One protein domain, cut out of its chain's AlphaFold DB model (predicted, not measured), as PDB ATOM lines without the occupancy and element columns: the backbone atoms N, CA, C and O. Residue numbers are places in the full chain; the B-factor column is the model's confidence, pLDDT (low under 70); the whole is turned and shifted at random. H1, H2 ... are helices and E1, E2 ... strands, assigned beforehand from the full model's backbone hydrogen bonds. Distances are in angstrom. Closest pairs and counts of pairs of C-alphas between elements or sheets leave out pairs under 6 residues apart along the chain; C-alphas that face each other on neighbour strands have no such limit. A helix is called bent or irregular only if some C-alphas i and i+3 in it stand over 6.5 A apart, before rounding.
ATOM      1  N   ALA A   6      52.327  31.794  27.752       62.31
ATOM      2  CA  ALA A   6      53.346  30.994  28.446       62.31
ATOM      3  C   ALA A   6      53.452  31.274  29.962       62.31
ATOM      4  O   ALA A   6      53.838  30.406  30.733       62.31
ATOM      5  N   LEU A   7      53.119  32.495  30.393       62.78
ATOM      6  CA  LEU A   7      53.151  32.950  31.788       62.78
ATOM      7  C   LEU A   7      51.756  32.992  32.439       62.78
ATOM      8  O   LEU A   7      51.642  33.258  33.638       62.78
ATOM      9  N   ALA A   8      50.694  32.813  31.649       63.59
ATOM     10  CA  ALA A   8      49.309  32.763  32.111       63.59
ATOM     11  C   ALA A   8      48.859  31.329  32.430       63.59
ATOM     12  O   ALA A   8      47.978  31.135  33.267       63.59
ATOM     13  N   ILE A   9      49.460  30.326  31.783       65.44
ATOM     14  CA  ILE A   9      49.082  28.923  31.939       65.44
ATOM     15  C   ILE A   9      49.787  28.322  33.164       65.44
ATOM     16  O   ILE A   9      50.951  27.943  33.113       65.44
ATOM     17  N   GLY A  10      49.062  28.197  34.281       66.62
ATOM     18  CA  GLY A  10      49.562  27.533  35.498       66.62
ATOM     19  C   GLY A  10      49.616  25.999  35.409       66.62
ATOM     20  O   GLY A  10      50.212  25.354  36.265       66.62
ATOM     21  N   ARG A  11      48.983  25.406  34.387       69.25
ATOM     22  CA  ARG A  11      48.996  23.963  34.100       69.25
ATOM     23  C   ARG A  11      49.145  23.745  32.589       69.25
ATOM     24  O   ARG A  11      48.130  23.708  31.901       69.25
ATOM     25  N   PRO A  12      50.374  23.620  32.059       64.69
ATOM     26  CA  PRO A  12      50.639  23.614  30.613       64.69
ATOM     27  C   PRO A  12      49.963  22.470  29.849       64.69
ATOM     28  O   PRO A  12      49.691  22.611  28.666       64.69
ATOM     29  N   LEU A  13      49.643  21.367  30.531       70.50
ATOM     30  CA  LEU A  13      48.961  20.208  29.946       70.50
ATOM     31  C   LEU A  13      47.445  20.199  30.201       70.50
ATOM     32  O   LEU A  13      46.753  19.270  29.791       70.50
ATOM     33  N   ALA A  14      46.912  21.191  30.923       78.25
ATOM     34  CA  ALA A  14      45.485  21.240  31.202       78.25
ATOM     35  C   ALA A  14      44.724  21.665  29.945       78.25
ATOM     36  O   ALA A  14      44.750  22.822  29.530       78.25
ATOM     37  N   VAL A  15      44.001  20.712  29.371       83.56
ATOM     38  CA  VAL A  15      43.055  20.968  28.288       83.56
ATOM     39  C   VAL A  15      41.849  21.723  28.852       83.56
ATOM     40  O   VAL A  15      41.292  21.352  29.887       83.56
ATOM     41  N   SER A  16      41.440  22.796  28.171       86.94
ATOM     42  CA  SER A  16      40.271  23.583  28.572       86.94
ATOM     43  C   SER A  16      38.995  22.733  28.558       86.94
ATOM     44  O   SER A  16      38.783  21.949  27.637       86.94
ATOM     45  N   PHE A  17      38.093  22.927  29.527       91.00
ATOM     46  CA  PHE A  17      36.847  22.145  29.624       91.00
ATOM     47  C   PHE A  17      35.975  22.192  28.365       91.00
ATOM     48  O   PHE A  17      35.332  21.204  28.026       91.00
ATOM     49  N   TRP A  18      35.970  23.309  27.632       92.12
ATOM     50  CA  TRP A  18      35.205  23.410  26.388       92.12
ATOM     51  C   TRP A  18      35.711  22.443  25.304       92.12
ATOM     52  O   TRP A  18      34.906  21.954  24.517       92.12
ATOM     53  N   VAL A  19      37.008  22.107  25.302       93.38
ATOM     54  CA  VAL A  19      37.581  21.113  24.383       93.38
ATOM     55  C   VAL A  19      37.071  19.719  24.740       93.38
ATOM     56  O   VAL A  19      36.697  18.958  23.857       93.38
ATOM     57  N   TRP A  20      36.984  19.394  26.034       94.50
ATOM     58  CA  TRP A  20      36.388  18.132  26.483       94.50
ATOM     59  C   TRP A  20      34.916  18.016  26.092       94.50
ATOM     60  O   TRP A  20      34.503  16.975  25.589       94.50
ATOM     61  N   ASN A  21      34.144  19.093  26.257       95.12
ATOM     62  CA  ASN A  21      32.740  19.118  25.847       95.12
ATOM     63  C   ASN A  21      32.591  18.880  24.340       95.12
ATOM     64  O   ASN A  21      31.756  18.079  23.935       95.12
ATOM     65  N   MET A  22      33.432  19.528  23.528       95.38
ATOM     66  CA  MET A  22      33.473  19.316  22.080       95.38
ATOM     67  C   MET A  22      33.837  17.868  21.721       95.38
ATOM     68  O   MET A  22      33.187  17.275  20.870       95.38
ATOM     69  N   ARG A  23      34.848  17.274  22.369       95.44
ATOM     70  CA  ARG A  23      35.241  15.871  22.129       95.44
ATOM     71  C   ARG A  23      34.123  14.886  22.479       95.44
ATOM     72  O   ARG A  23      33.994  13.859  21.824       95.44
ATOM     73  N   GLY A  24      33.329  15.190  23.509       96.81
ATOM     74  CA  GLY A  24      32.171  14.383  23.903       96.81
ATOM     75  C   GLY A  24      30.952  14.571  22.994       96.81
ATOM     76  O   GLY A  24      30.225  13.615  22.742       96.81
ATOM     77  N   ASN A  25      30.722  15.787  22.492       97.12
ATOM     78  CA  ASN A  25      29.690  16.084  21.504       97.12
ATOM     79  C   ASN A  25      30.193  17.154  20.517       97.12
ATOM     80  O   ASN A  25      30.218  18.338  20.869       97.12
ATOM     81  N   PRO A  26      30.548  16.770  19.278       97.00
ATOM     82  CA  PRO A  26      31.134  17.694  18.312       97.00
ATOM     83  C   PRO A  26      30.098  18.630  17.676       97.00
ATOM     84  O   PRO A  26      30.478  19.587  17.005       97.00
ATOM     85  N   ASN A  27      28.796  18.398  17.886       97.38
ATOM     86  CA  ASN A  27      27.741  19.266  17.370       97.38
ATOM     87  C   ASN A  27      27.670  20.553  18.192       97.38
ATOM     88  O   ASN A  27      27.283  20.545  19.365       97.38
ATOM     89  N   ILE A  28      27.994  21.678  17.565       95.44
ATOM     90  CA  ILE A  28      28.058  22.979  18.220       95.44
ATOM     91  C   ILE A  28      27.176  24.015  17.531       95.44
ATOM     92  O   ILE A  28      26.727  23.863  16.395       95.44
ATOM     93  N   ARG A  29      26.936  25.117  18.244       95.56
ATOM     94  CA  ARG A  29      26.312  26.321  17.700       95.56
ATOM     95  C   ARG A  29      27.241  27.504  17.915       95.56
ATOM     96  O   ARG A  29      27.628  27.789  19.047       95.56
ATOM     97  N   LEU A  30      27.561  28.208  16.837       93.31
ATOM     98  CA  LEU A  30      28.389  29.406  16.852       93.31
ATOM     99  C   LEU A  30      27.546  30.640  16.581       93.31
ATOM    100  O   LEU A  30      26.755  30.659  15.643       93.31
ATOM    101  N   ARG A  31      27.776  31.712  17.339       93.50
ATOM    102  CA  ARG A  31      27.224  33.028  17.013       93.50
ATOM    103  C   ARG A  31      28.237  33.827  16.202       93.50
ATOM    104  O   ARG A  31      29.194  34.365  16.752       93.50
ATOM    105  N   LEU A  32      27.987  33.946  14.903       89.25
ATOM    106  CA  LEU A  32      28.762  34.759  13.974       89.25
ATOM    107  C   LEU A  32      27.994  36.053  13.683       89.25
ATOM    108  O   LEU A  32      26.994  36.078  12.962       89.25
ATOM    109  N   ARG A  33      28.458  37.164  14.267       88.44
ATOM    110  CA  ARG A  33      27.805  38.486  14.189       88.44
ATOM    111  C   ARG A  33      26.329  38.420  14.623       88.44
ATOM    112  O   ARG A  33      26.050  38.367  15.818       88.44
ATOM    113  N   ARG A  34      25.396  38.456  13.662       92.56
ATOM    114  CA  ARG A  34      23.935  38.463  13.879       92.56
ATOM    115  C   ARG A  34      23.277  37.107  13.604       92.56
ATOM    116  O   ARG A  34      22.059  37.019  13.684       92.56
ATOM    117  N   ARG A  35      24.050  36.080  13.244       93.56
ATOM    118  CA  ARG A  35      23.538  34.745  12.924       93.56
ATOM    119  C   ARG A  35      24.092  33.718  13.898       93.56
ATOM    120  O   ARG A  35      25.229  33.834  14.350       93.56
ATOM    121  N   THR A  36      23.267  32.727  14.207       95.44
ATOM    122  CA  THR A  36      23.694  31.517  14.904       95.44
ATOM    123  C   THR A  36      23.737  30.403  13.874       95.44
ATOM    124  O   THR A  36      22.715  30.121  13.257       95.44
ATOM    125  N   CYS A  37      24.905  29.799  13.688       94.56
ATOM    126  CA  CYS A  37      25.118  28.699  12.758       94.56
ATOM    127  C   CYS A  37      25.321  27.407  13.551       94.56
ATOM    128  O   CYS A  37      25.986  27.421  14.591       94.56
ATOM    129  N   ALA A  38      24.743  26.309  13.073       96.00
ATOM    130  CA  ALA A  38      25.090  24.976  13.547       96.00
ATOM    131  C   ALA A  38      26.348  24.484  12.822       96.00
ATOM    132  O   ALA A  38      26.646  24.937  11.715       96.00
ATOM    133  N   GLY A  39      27.085  23.573  13.443       96.31
ATOM    134  CA  GLY A  39      28.227  22.939  12.803       96.31
ATOM    135  C   GLY A  39      28.805  21.793  13.614       96.31
ATOM    136  O   GLY A  39      28.382  21.540  14.745       96.31
ATOM    137  N   VAL A  40      29.793  21.128  13.027       97.38
ATOM    138  CA  VAL A  40      30.542  20.033  13.643       97.38
ATOM    139  C   VAL A  40      31.976  20.493  13.861       97.38
ATOM    140  O   VAL A  40      32.642  20.943  12.931       97.38
ATOM    141  N   ALA A  41      32.445  20.428  15.103       96.94
ATOM    142  CA  ALA A  41      33.804  20.798  15.456       96.94
ATOM    143  C   ALA A  41      34.710  19.565  15.508       96.94
ATOM    144  O   ALA A  41      34.349  18.546  16.103       96.94
ATOM    145  N   ARG A  42      35.903  19.672  14.921       96.25
ATOM    146  CA  ARG A  42      36.931  18.628  14.978       96.25
ATOM    147  C   ARG A  42      38.329  19.223  15.055       96.25
ATOM    148  O   ARG A  42      38.588  20.299  14.523       96.25
ATOM    149  N   GLU A  43      39.231  18.500  15.702       96.31
ATOM    150  CA  GLU A  43      40.663  18.810  15.671       96.31
ATOM    151  C   GLU A  43      41.208  18.533  14.263       96.31
ATOM    152  O   GLU A  43      40.773  17.593  13.591       96.31
ATOM    153  N   ILE A  44      42.125  19.377  13.790       96.31
ATOM    154  CA  ILE A  44      42.695  19.239  12.448       96.31
ATOM    155  C   ILE A  44      43.787  18.169  12.492       96.31
ATOM    156  O   ILE A  44      44.824  18.361  13.124       96.31
ATOM    157  N   SER A  45      43.553  17.041  11.821       94.19
ATOM    158  CA  SER A  45      44.509  15.930  11.732       94.19
ATOM    159  C   SER A  45      45.215  15.835  10.381       94.19
ATOM    160  O   SER A  45      46.293  15.249  10.303       94.19
ATOM    161  N   ASP A  46      44.612  16.367   9.313       96.56
ATOM    162  CA  ASP A  46      45.207  16.345   7.979       96.56
ATOM    163  C   ASP A  46      46.352  17.374   7.882       96.56
ATOM    164  O   ASP A  46      46.133  18.554   8.171       96.56
ATOM    165  N   PRO A  47      47.573  16.977   7.472       96.19
ATOM    166  CA  PRO A  47      48.709  17.896   7.406       96.19
ATOM    167  C   PRO A  47      48.521  19.053   6.418       96.19
ATOM    168  O   PRO A  47      49.051  20.142   6.645       96.19
ATOM    169  N   THR A  48      47.780  18.836   5.330       97.38
ATOM    170  CA  THR A  48      47.536  19.868   4.314       97.38
ATOM    171  C   THR A  48      46.562  20.909   4.848       97.38
ATOM    172  O   THR A  48      46.841  22.106   4.784       97.38
ATOM    173  N   GLU A  49      45.453  20.467   5.438       96.94
ATOM    174  CA  GLU A  49      44.481  21.329   6.106       96.94
ATOM    175  C   GLU A  49      45.126  22.094   7.269       96.94
ATOM    176  O   GLU A  49      44.889  23.290   7.439       96.94
ATOM    177  N   LEU A  50      46.004  21.437   8.033       96.56
ATOM    178  CA  LEU A  50      46.735  22.068   9.129       96.56
ATOM    179  C   LEU A  50      47.636  23.200   8.627       96.56
ATOM    180  O   LEU A  50      47.654  24.280   9.223       96.56
ATOM    181  N   GLN A  51      48.352  22.979   7.522       96.69
ATOM    182  CA  GLN A  51      49.195  24.002   6.906       96.69
ATOM    183  C   GLN A  51      48.360  25.177   6.379       96.69
ATOM    184  O   GLN A  51      48.700  26.333   6.632       96.69
ATOM    185  N   GLN A  52      47.231  24.901   5.723       96.75
ATOM    186  CA  GLN A  52      46.307  25.937   5.251       96.75
ATOM    187  C   GLN A  52      45.738  26.764   6.412       96.75
ATOM    188  O   GLN A  52      45.727  27.996   6.357       96.75
ATOM    189  N   ALA A  53      45.314  26.107   7.494       96.62
ATOM    190  CA  ALA A  53      44.823  26.774   8.697       96.62
ATOM    191  C   ALA A  53      45.916  27.623   9.359       96.62
ATOM    192  O   ALA A  53      45.655  28.753   9.780       96.62
ATOM    193  N   ARG A  54      47.155  27.114   9.407       96.38
ATOM    194  CA  ARG A  54      48.309  27.855   9.921       96.38
ATOM    195  C   ARG A  54      48.542  29.128   9.121       96.38
ATOM    196  O   ARG A  54      48.688  30.184   9.727       96.38
ATOM    197  N   GLU A  55      48.569  29.050   7.796       96.75
ATOM    198  CA  GLU A  55      48.760  30.220   6.933       96.75
ATOM    199  C   GLU A  55      47.632  31.239   7.113       96.75
ATOM    200  O   GLU A  55      47.901  32.422   7.344       96.75
ATOM    201  N   ALA A  56      46.379  30.780   7.098       95.38
ATOM    202  CA  ALA A  56      45.213  31.641   7.261       95.38
ATOM    203  C   ALA A  56      45.244  32.417   8.588       95.38
ATOM    204  O   ALA A  56      44.981  33.621   8.594       95.38
ATOM    205  N   ILE A  57      45.602  31.747   9.689       93.69
ATOM    206  CA  ILE A  57      45.625  32.329  11.037       93.69
ATOM    207  C   ILE A  57      46.895  33.150  11.286       93.69
ATOM    208  O   ILE A  57      46.816  34.236  11.845       93.69
ATOM    209  N   CYS A  58      48.070  32.652  10.896       96.44
ATOM    210  CA  CYS A  58      49.347  33.242  11.308       96.44
ATOM    211  C   CYS A  58      49.851  34.343  10.371       96.44
ATOM    212  O   CYS A  58      50.671  35.165  10.781       96.44
ATOM    213  N   GLU A  59      49.423  34.359   9.104       95.38
ATOM    214  CA  GLU A  59      49.945  35.309   8.113       95.38
ATOM    215  C   GLU A  59      48.990  36.477   7.821       95.38
ATOM    216  O   GLU A  59      49.434  37.554   7.378       95.38
ATOM    217  N   THR A  60      47.711  36.312   8.163       95.00
ATOM    218  CA  THR A  60      46.685  37.355   8.096       95.00
ATOM    219  C   THR A  60      46.728  38.218   9.355       95.00
ATOM    220  O   THR A  60      46.786  37.711  10.463       95.00
ATOM    221  N   VAL A  61      46.703  39.543   9.189       95.75
ATOM    222  CA  VAL A  61      46.621  40.483  10.317       95.75
ATOM    223  C   VAL A  61      45.520  41.489  10.036       95.75
ATOM    224  O   VAL A  61      45.585  42.231   9.050       95.75
ATOM    225  N   HIS A  62      44.539  41.519  10.924       94.94
ATOM    226  CA  HIS A  62      43.416  42.434  10.952       94.94
ATOM    227  C   HIS A  62      43.658  43.578  11.948       94.94
ATOM    228  O   HIS A  62      44.531  43.533  12.814       94.94
ATOM    229  N   LEU A  63      42.857  44.645  11.844       94.81
ATOM    230  CA  LEU A  63      42.991  45.816  12.721       94.81
ATOM    231  C   LEU A  63      42.759  45.483  14.203       94.81
ATOM    232  O   LEU A  63      43.387  46.088  15.071       94.81
ATOM    233  N   ILE A  64      41.878  44.522  14.495       93.25
ATOM    234  CA  ILE A  64      41.553  44.122  15.869       93.25
ATOM    235  C   ILE A  64      42.733  43.432  16.576       93.25
ATOM    236  O   ILE A  64      42.903  43.603  17.785       93.25
ATOM    237  N   ASP A  65      43.617  42.777  15.823       94.81
ATOM    238  CA  ASP A  65      44.754  42.018  16.359       94.81
ATOM    239  C   ASP A  65      45.813  42.932  16.994       94.81
ATOM    240  O   ASP A  65      46.565  42.537  17.884       94.81
ATOM    241  N   TYR A  66      45.850  44.213  16.614       95.31
ATOM    242  CA  TYR A  66      46.692  45.203  17.292       95.31
ATOM    243  C   TYR A  66      46.237  45.447  18.738       95.31
ATOM    244  O   TYR A  66      47.068  45.718  19.612       95.31
ATOM    245  N   GLY A  67      44.929  45.360  18.998       92.19
ATOM    246  CA  GLY A  67      44.360  45.422  20.342       92.19
ATOM    247  C   GLY A  67      44.710  44.176  21.150       92.19
ATOM    248  O   GLY A  67      45.219  44.295  22.263       92.19
ATOM    249  N   GLU A  68      44.530  42.998  20.556       90.31
ATOM    250  CA  GLU A  68      44.921  41.709  21.134       90.31
ATOM    251  C   GLU A  68      46.410  41.677  21.510       90.31
ATOM    252  O   GLU A  68      46.770  41.431  22.664       90.31
ATOM    253  N   CYS A  69      47.290  42.046  20.577       91.00
ATOM    254  CA  CYS A  69      48.725  42.107  20.824       91.00
ATOM    255  C   CYS A  69      49.069  43.054  21.982       91.00
ATOM    256  O   CYS A  69      49.940  42.728  22.788       91.00
ATOM    257  N   ARG A  70      48.378  44.195  22.120       90.56
ATOM    258  CA  ARG A  70      48.583  45.127  23.243       90.56
ATOM    259  C   ARG A  70      48.160  44.533  24.589       90.56
ATOM    260  O   ARG A  70      48.724  44.902  25.618       90.56
ATOM    261  N   LEU A  71      47.147  43.667  24.597       88.25
ATOM    262  CA  LEU A  71      46.637  43.041  25.816       88.25
ATOM    263  C   LEU A  71      47.556  41.931  26.332       88.25
ATOM    264  O   LEU A  71      47.667  41.788  27.552       88.25
ATOM    265  N   HIS A  72      48.200  41.189  25.426       84.56
ATOM    266  CA  HIS A  72      48.998  39.998  25.743       84.56
ATOM    267  C   HIS A  72      50.513  40.227  25.757       84.56
ATOM    268  O   HIS A  72      51.230  39.558  26.504       84.56
ATOM    269  N   LEU A  73      51.018  41.159  24.945       86.12
ATOM    270  CA  LEU A  73      52.445  41.441  24.811       86.12
ATOM    271  C   LEU A  73      52.776  42.858  25.282       86.12
ATOM    272  O   LEU A  73      51.995  43.799  25.157       86.12
ATOM    273  N   ARG A  74      53.987  43.024  25.817       85.94
ATOM    274  CA  ARG A  74      54.488  44.338  26.235       85.94
ATOM    275  C   ARG A  74      54.948  45.179  25.034       85.94
ATOM    276  O   ARG A  74      55.458  44.679  24.024       85.94
ATOM    277  N   GLY A  75      54.852  46.498  25.200       88.69
ATOM    278  CA  GLY A  75      55.333  47.496  24.242       88.69
ATOM    279  C   GLY A  75      54.361  47.781  23.094       88.69
ATOM    280  O   GLY A  75      53.211  47.353  23.106       88.69
ATOM    281  N   ARG A  76      54.827  48.539  22.090       92.62
ATOM    282  CA  ARG A  76      54.010  48.883  20.916       92.62
ATOM    283  C   ARG A  76      53.703  47.624  20.088       92.62
ATOM    284  O   ARG A  76      54.647  46.876  19.797       92.62
ATOM    285  N   PRO A  77      52.429  47.386  19.723       94.75
ATOM    286  CA  PRO A  77      52.057  46.347  18.770       94.75
ATOM    287  C   PRO A  77      52.684  46.600  17.399       94.75
ATOM    288  O   PRO A  77      52.804  47.745  16.962       94.75
ATOM    289  N   SER A  78      53.060  45.527  16.716       96.31
ATOM    290  CA  SER A  78      53.540  45.552  15.337       96.31
ATOM    291  C   SER A  78      53.004  44.333  14.600       96.31
ATOM    292  O   SER A  78      52.642  43.340  15.232       96.31
ATOM    293  N   ARG A  79      52.988  44.386  13.263       97.00
ATOM    294  CA  ARG A  79      52.547  43.251  12.440       97.00
ATOM    295  C   ARG A  79      53.354  41.988  12.760       97.00
ATOM    296  O   ARG A  79      52.765  40.934  12.933       97.00
ATOM    297  N   THR A  80      54.673  42.112  12.917       96.00
ATOM    298  CA  THR A  80      55.554  40.995  13.296       96.00
ATOM    299  C   THR A  80      55.165  40.388  14.643       96.00
ATOM    300  O   THR A  80      54.953  39.186  14.714       96.00
ATOM    301  N   LYS A  81      54.961  41.210  15.686       93.88
ATOM    302  CA  LYS A  81      54.553  40.716  17.014       93.88
ATOM    303  C   LYS A  81      53.214  39.982  16.996       93.88
ATOM    304  O   LYS A  81      53.038  39.043  17.760       93.88
ATOM    305  N   ILE A  82      52.276  40.434  16.164       95.81
ATOM    306  CA  ILE A  82      50.972  39.784  16.003       95.81
ATOM    307  C   ILE A  82      51.159  38.398  15.382       95.81
ATOM    308  O   ILE A  82      50.714  37.415  15.962       95.81
ATOM    309  N   LYS A  83      51.898  38.305  14.271       96.69
ATOM    310  CA  LYS A  83      52.179  37.017  13.622       96.69
ATOM    311  C   LYS A  83      52.894  36.044  14.557       96.69
ATOM    312  O   LYS A  83      52.526  34.879  14.629       96.69
ATOM    313  N   ASP A  84      53.885  36.523  15.305       94.00
ATOM    314  CA  ASP A  84      54.610  35.690  16.268       94.00
ATOM    315  C   ASP A  84      53.694  35.201  17.403       94.00
ATOM    316  O   ASP A  84      53.797  34.049  17.821       94.00
ATOM    317  N   LEU A  85      52.762  36.045  17.869       92.31
ATOM    318  CA  LEU A  85      51.747  35.657  18.851       92.31
ATOM    319  C   LEU A  85      50.803  34.581  18.299       92.31
ATOM    320  O   LEU A  85      50.560  33.584  18.978       92.31
ATOM    321  N   HIS A  86      50.302  34.758  17.075       94.62
ATOM    322  CA  HIS A  86      49.412  33.798  16.419       94.62
ATOM    323  C   HIS A  86      50.103  32.457  16.165       94.62
ATOM    324  O   HIS A  86      49.522  31.422  16.483       94.62
ATOM    325  N   ARG A  87      51.365  32.456  15.708       94.88
ATOM    326  CA  ARG A  87      52.167  31.224  15.569       94.88
ATOM    327  C   ARG A  87      52.351  30.524  16.901       94.88
ATOM    328  O   ARG A  87      52.099  29.331  16.994       94.88
ATOM    329  N   TYR A  88      52.723  31.268  17.941       90.50
ATOM    330  CA  TYR A  88      52.876  30.708  19.278       90.50
ATOM    331  C   TYR A  88      51.581  30.042  19.765       90.50
ATOM    332  O   TYR A  88      51.624  28.925  20.278       90.50
ATOM    333  N   TRP A  89      50.425  30.685  19.587       89.88
ATOM    334  CA  TRP A  89      49.136  30.083  19.937       89.88
ATOM    335  C   TRP A  89      48.783  28.867  19.099       89.88
ATOM    336  O   TRP A  89      48.261  27.902  19.647       89.88
ATOM    337  N   PHE A  90      49.066  28.898  17.801       93.19
ATOM    338  CA  PHE A  90      48.817  27.760  16.928       93.19
ATOM    339  C   PHE A  90      49.703  26.561  17.306       93.19
ATOM    340  O   PHE A  90      49.203  25.448  17.413       93.19
ATOM    341  N   ASP A  91      50.992  26.799  17.577       90.75
ATOM    342  CA  ASP A  91      51.997  25.762  17.866       90.75
ATOM    343  C   ASP A  91      51.850  25.143  19.261       90.75
ATOM    344  O   ASP A  91      52.213  23.989  19.477       90.75
ATOM    345  N   THR A  92      51.342  25.912  20.225       87.12
ATOM    346  CA  THR A  92      51.140  25.452  21.611       87.12
ATOM    347  C   THR A  92      49.691  25.086  21.928       87.12
ATOM    348  O   THR A  92      49.407  24.585  23.017       87.12
ATOM    349  N   GLY A  93      48.772  25.371  21.005       88.94
ATOM    350  CA  GLY A  93      47.337  25.171  21.157       88.94
ATOM    351  C   GLY A  93      46.832  23.869  20.541       88.94
ATOM    352  O   GLY A  93      47.592  22.957  20.230       88.94
ATOM    353  N   ILE A  94      45.510  23.799  20.371       91.69
ATOM    354  CA  ILE A  94      44.820  22.703  19.682       91.69
ATOM    355  C   ILE A  94      44.122  23.307  18.455       91.69
ATOM    356  O   ILE A  94      43.059  23.918  18.613       91.69
ATOM    357  N   PRO A  95      44.712  23.194  17.252       93.81
ATOM    358  CA  PRO A  95      44.076  23.622  16.016       93.81
ATOM    359  C   PRO A  95      42.815  22.801  15.747       93.81
ATOM    360  O   PRO A  95      42.835  21.570  15.743       93.81
ATOM    361  N   LEU A  96      41.708  23.495  15.518       94.88
ATOM    362  CA  LEU A  96      40.422  22.884  15.216       94.88
ATOM    363  C   LEU A  96      39.731  23.644  14.095       94.88
ATOM    364  O   LEU A  96      39.992  24.828  13.872       94.88
ATOM    365  N   VAL A  97      38.808  22.958  13.442       95.44
ATOM    366  CA  VAL A  97      37.912  23.517  12.437       95.44
ATOM    367  C   VAL A  97      36.469  23.279  12.858       95.44
ATOM    368  O   VAL A  97      36.164  22.364  13.627       95.44
ATOM    369  N   ILE A  98      35.583  24.147  12.380       95.31
ATOM    370  CA  ILE A  98      34.145  24.030  12.575       95.31
ATOM    371  C   ILE A  98      33.509  24.015  11.196       95.31
ATOM    372  O   ILE A  98      33.482  25.033  10.503       95.31
ATOM    373  N   GLU A  99      33.004  22.853  10.815       95.19
ATOM    374  CA  GLU A  99      32.285  22.641   9.567       95.19
ATOM    375  C   GLU A  99      30.854  23.136   9.768       95.19
ATOM    376  O   GLU A  99      30.075  22.543  10.516       95.19
ATOM    377  N   LEU A 100      30.534  24.292   9.182       94.56
ATOM    378  CA  LEU A 100      29.198  24.871   9.276       94.56
ATOM    379  C   LEU A 100      28.218  24.032   8.454       94.56
ATOM    380  O   LEU A 100      28.513  23.685   7.314       94.56
ATOM    381  N   ALA A 101      27.052  23.744   9.026       85.75
ATOM    382  CA  ALA A 101      25.934  23.222   8.251       85.75
ATOM    383  C   ALA A 101      25.453  24.312   7.275       85.75
ATOM    384  O   ALA A 101      25.406  25.486   7.662       85.75
TER     385      ALA A 101
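This is residues 6 to 101 of the 102 residues of an uncharacterized protein of Rhodococcus opacus (UniProt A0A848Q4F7). The model has two parts: at one end a small, strongly twisted sheet of three strands, E1, E2 and E3, with the short helix H1 running across E2 over one face; at the other end a cluster of three helices, in which H2 and H3 each pack on H4. After H4 the printed part turns back into the sheet as E3, and the tip of the hairpin E1 and E2, residues 31 to 36, sticks out free. The printed part has 96 residues with four named helices and three named strands, in the order H1, E1, E2, H2, H3, H4, E3; the class is mixed, helices and strands. The sheet's order is E1, E2, E3, with its neighbours antiparallel. The whole is only just loose, close to compact, with a radius of gyration of the C-alphas of 15.1 A and spans of 40 by 33 by 29 A.

Start at C-alpha 6, at (53.346, 30.994, 28.446), and go through residues 6 to 16, which hold no named element. Find C-alpha 17 at (36.847, 22.145, 29.624): here H1 begins, residues 17 to 24, 10.7 A from first to last C-alpha. E1 follows as residues 27 to 32, 15.9 A long. E2, residues 35 to 43, is the longest strand at 23.6 A, and it bends by 58 degrees at residue 38. H2 is residues 47 to 59, 17.5 A long; it is neither bent nor irregular, but only just: C-alphas 56 and 59 are 6.0 A apart. H3 is residues 65 to 72, 10.5 A long. Look for H4 from C-alpha 79 at (52.547, 43.251, 12.440); it runs to residue 92, over 20.1 A, and is the longest helix. E3, residues 96 to 100, spans 12.9 A and ends with C-alpha 100 at (29.198, 24.871, 9.276).

Begin with the sheet, where E2 is the inner strand and E1 and E3 are edge strands. E1 and E2 form a hairpin, antiparallel at 131 degrees; look at N 28 and O 39, 2.8 A apart, and N 37 and O 30, 2.8 A apart, both within hydrogen-bond range. E2 and E3 are antiparallel at 139 degrees, with N 40 and O 99 at 2.9 A and N 97 and O 42 at 2.9 A, also within hydrogen-bond range. H1 is on the sheet at a height of 9.2 A, over E2, and runs across the strands at 69 degrees to E2 on the local plane; the closest C-alphas of H1 and E2 are those of Met 22 and Ala 41, 6.8 A apart. H2 only grazes the sheet, with its residues 49 to 53. With its residues 54 to 59 alone H2 touches H4, and the closest C-alphas are those of Cys 58 and His 86, 5.1 A apart. These two helices run opposite ways at a shallow tilt of 33 degrees, only just short of steep. H3 touches residues 79 to 85 of H4 alone, closest at the C-alphas of Cys 69 and Ile 82, 5.8 A apart; the two run the same way at a steep tilt of 64 degrees. H3 and H4 are not on the sheet, and H2 and H3 are apart. In H1, H2, H3 and H4 every O i to N i+4 pair is within hydrogen-bond range.

The two C-alphas farthest apart are those of Gly 75 and Ala 101, 41.3 A. The printed part runs from residue 6 to residue 101 and has no cut. No link between named elements is long; the link from H3 to H4, six residues, is short, and the others are tight. The mean pLDDT of the printed part is 91.2, and residues 6 to 12 are under 70.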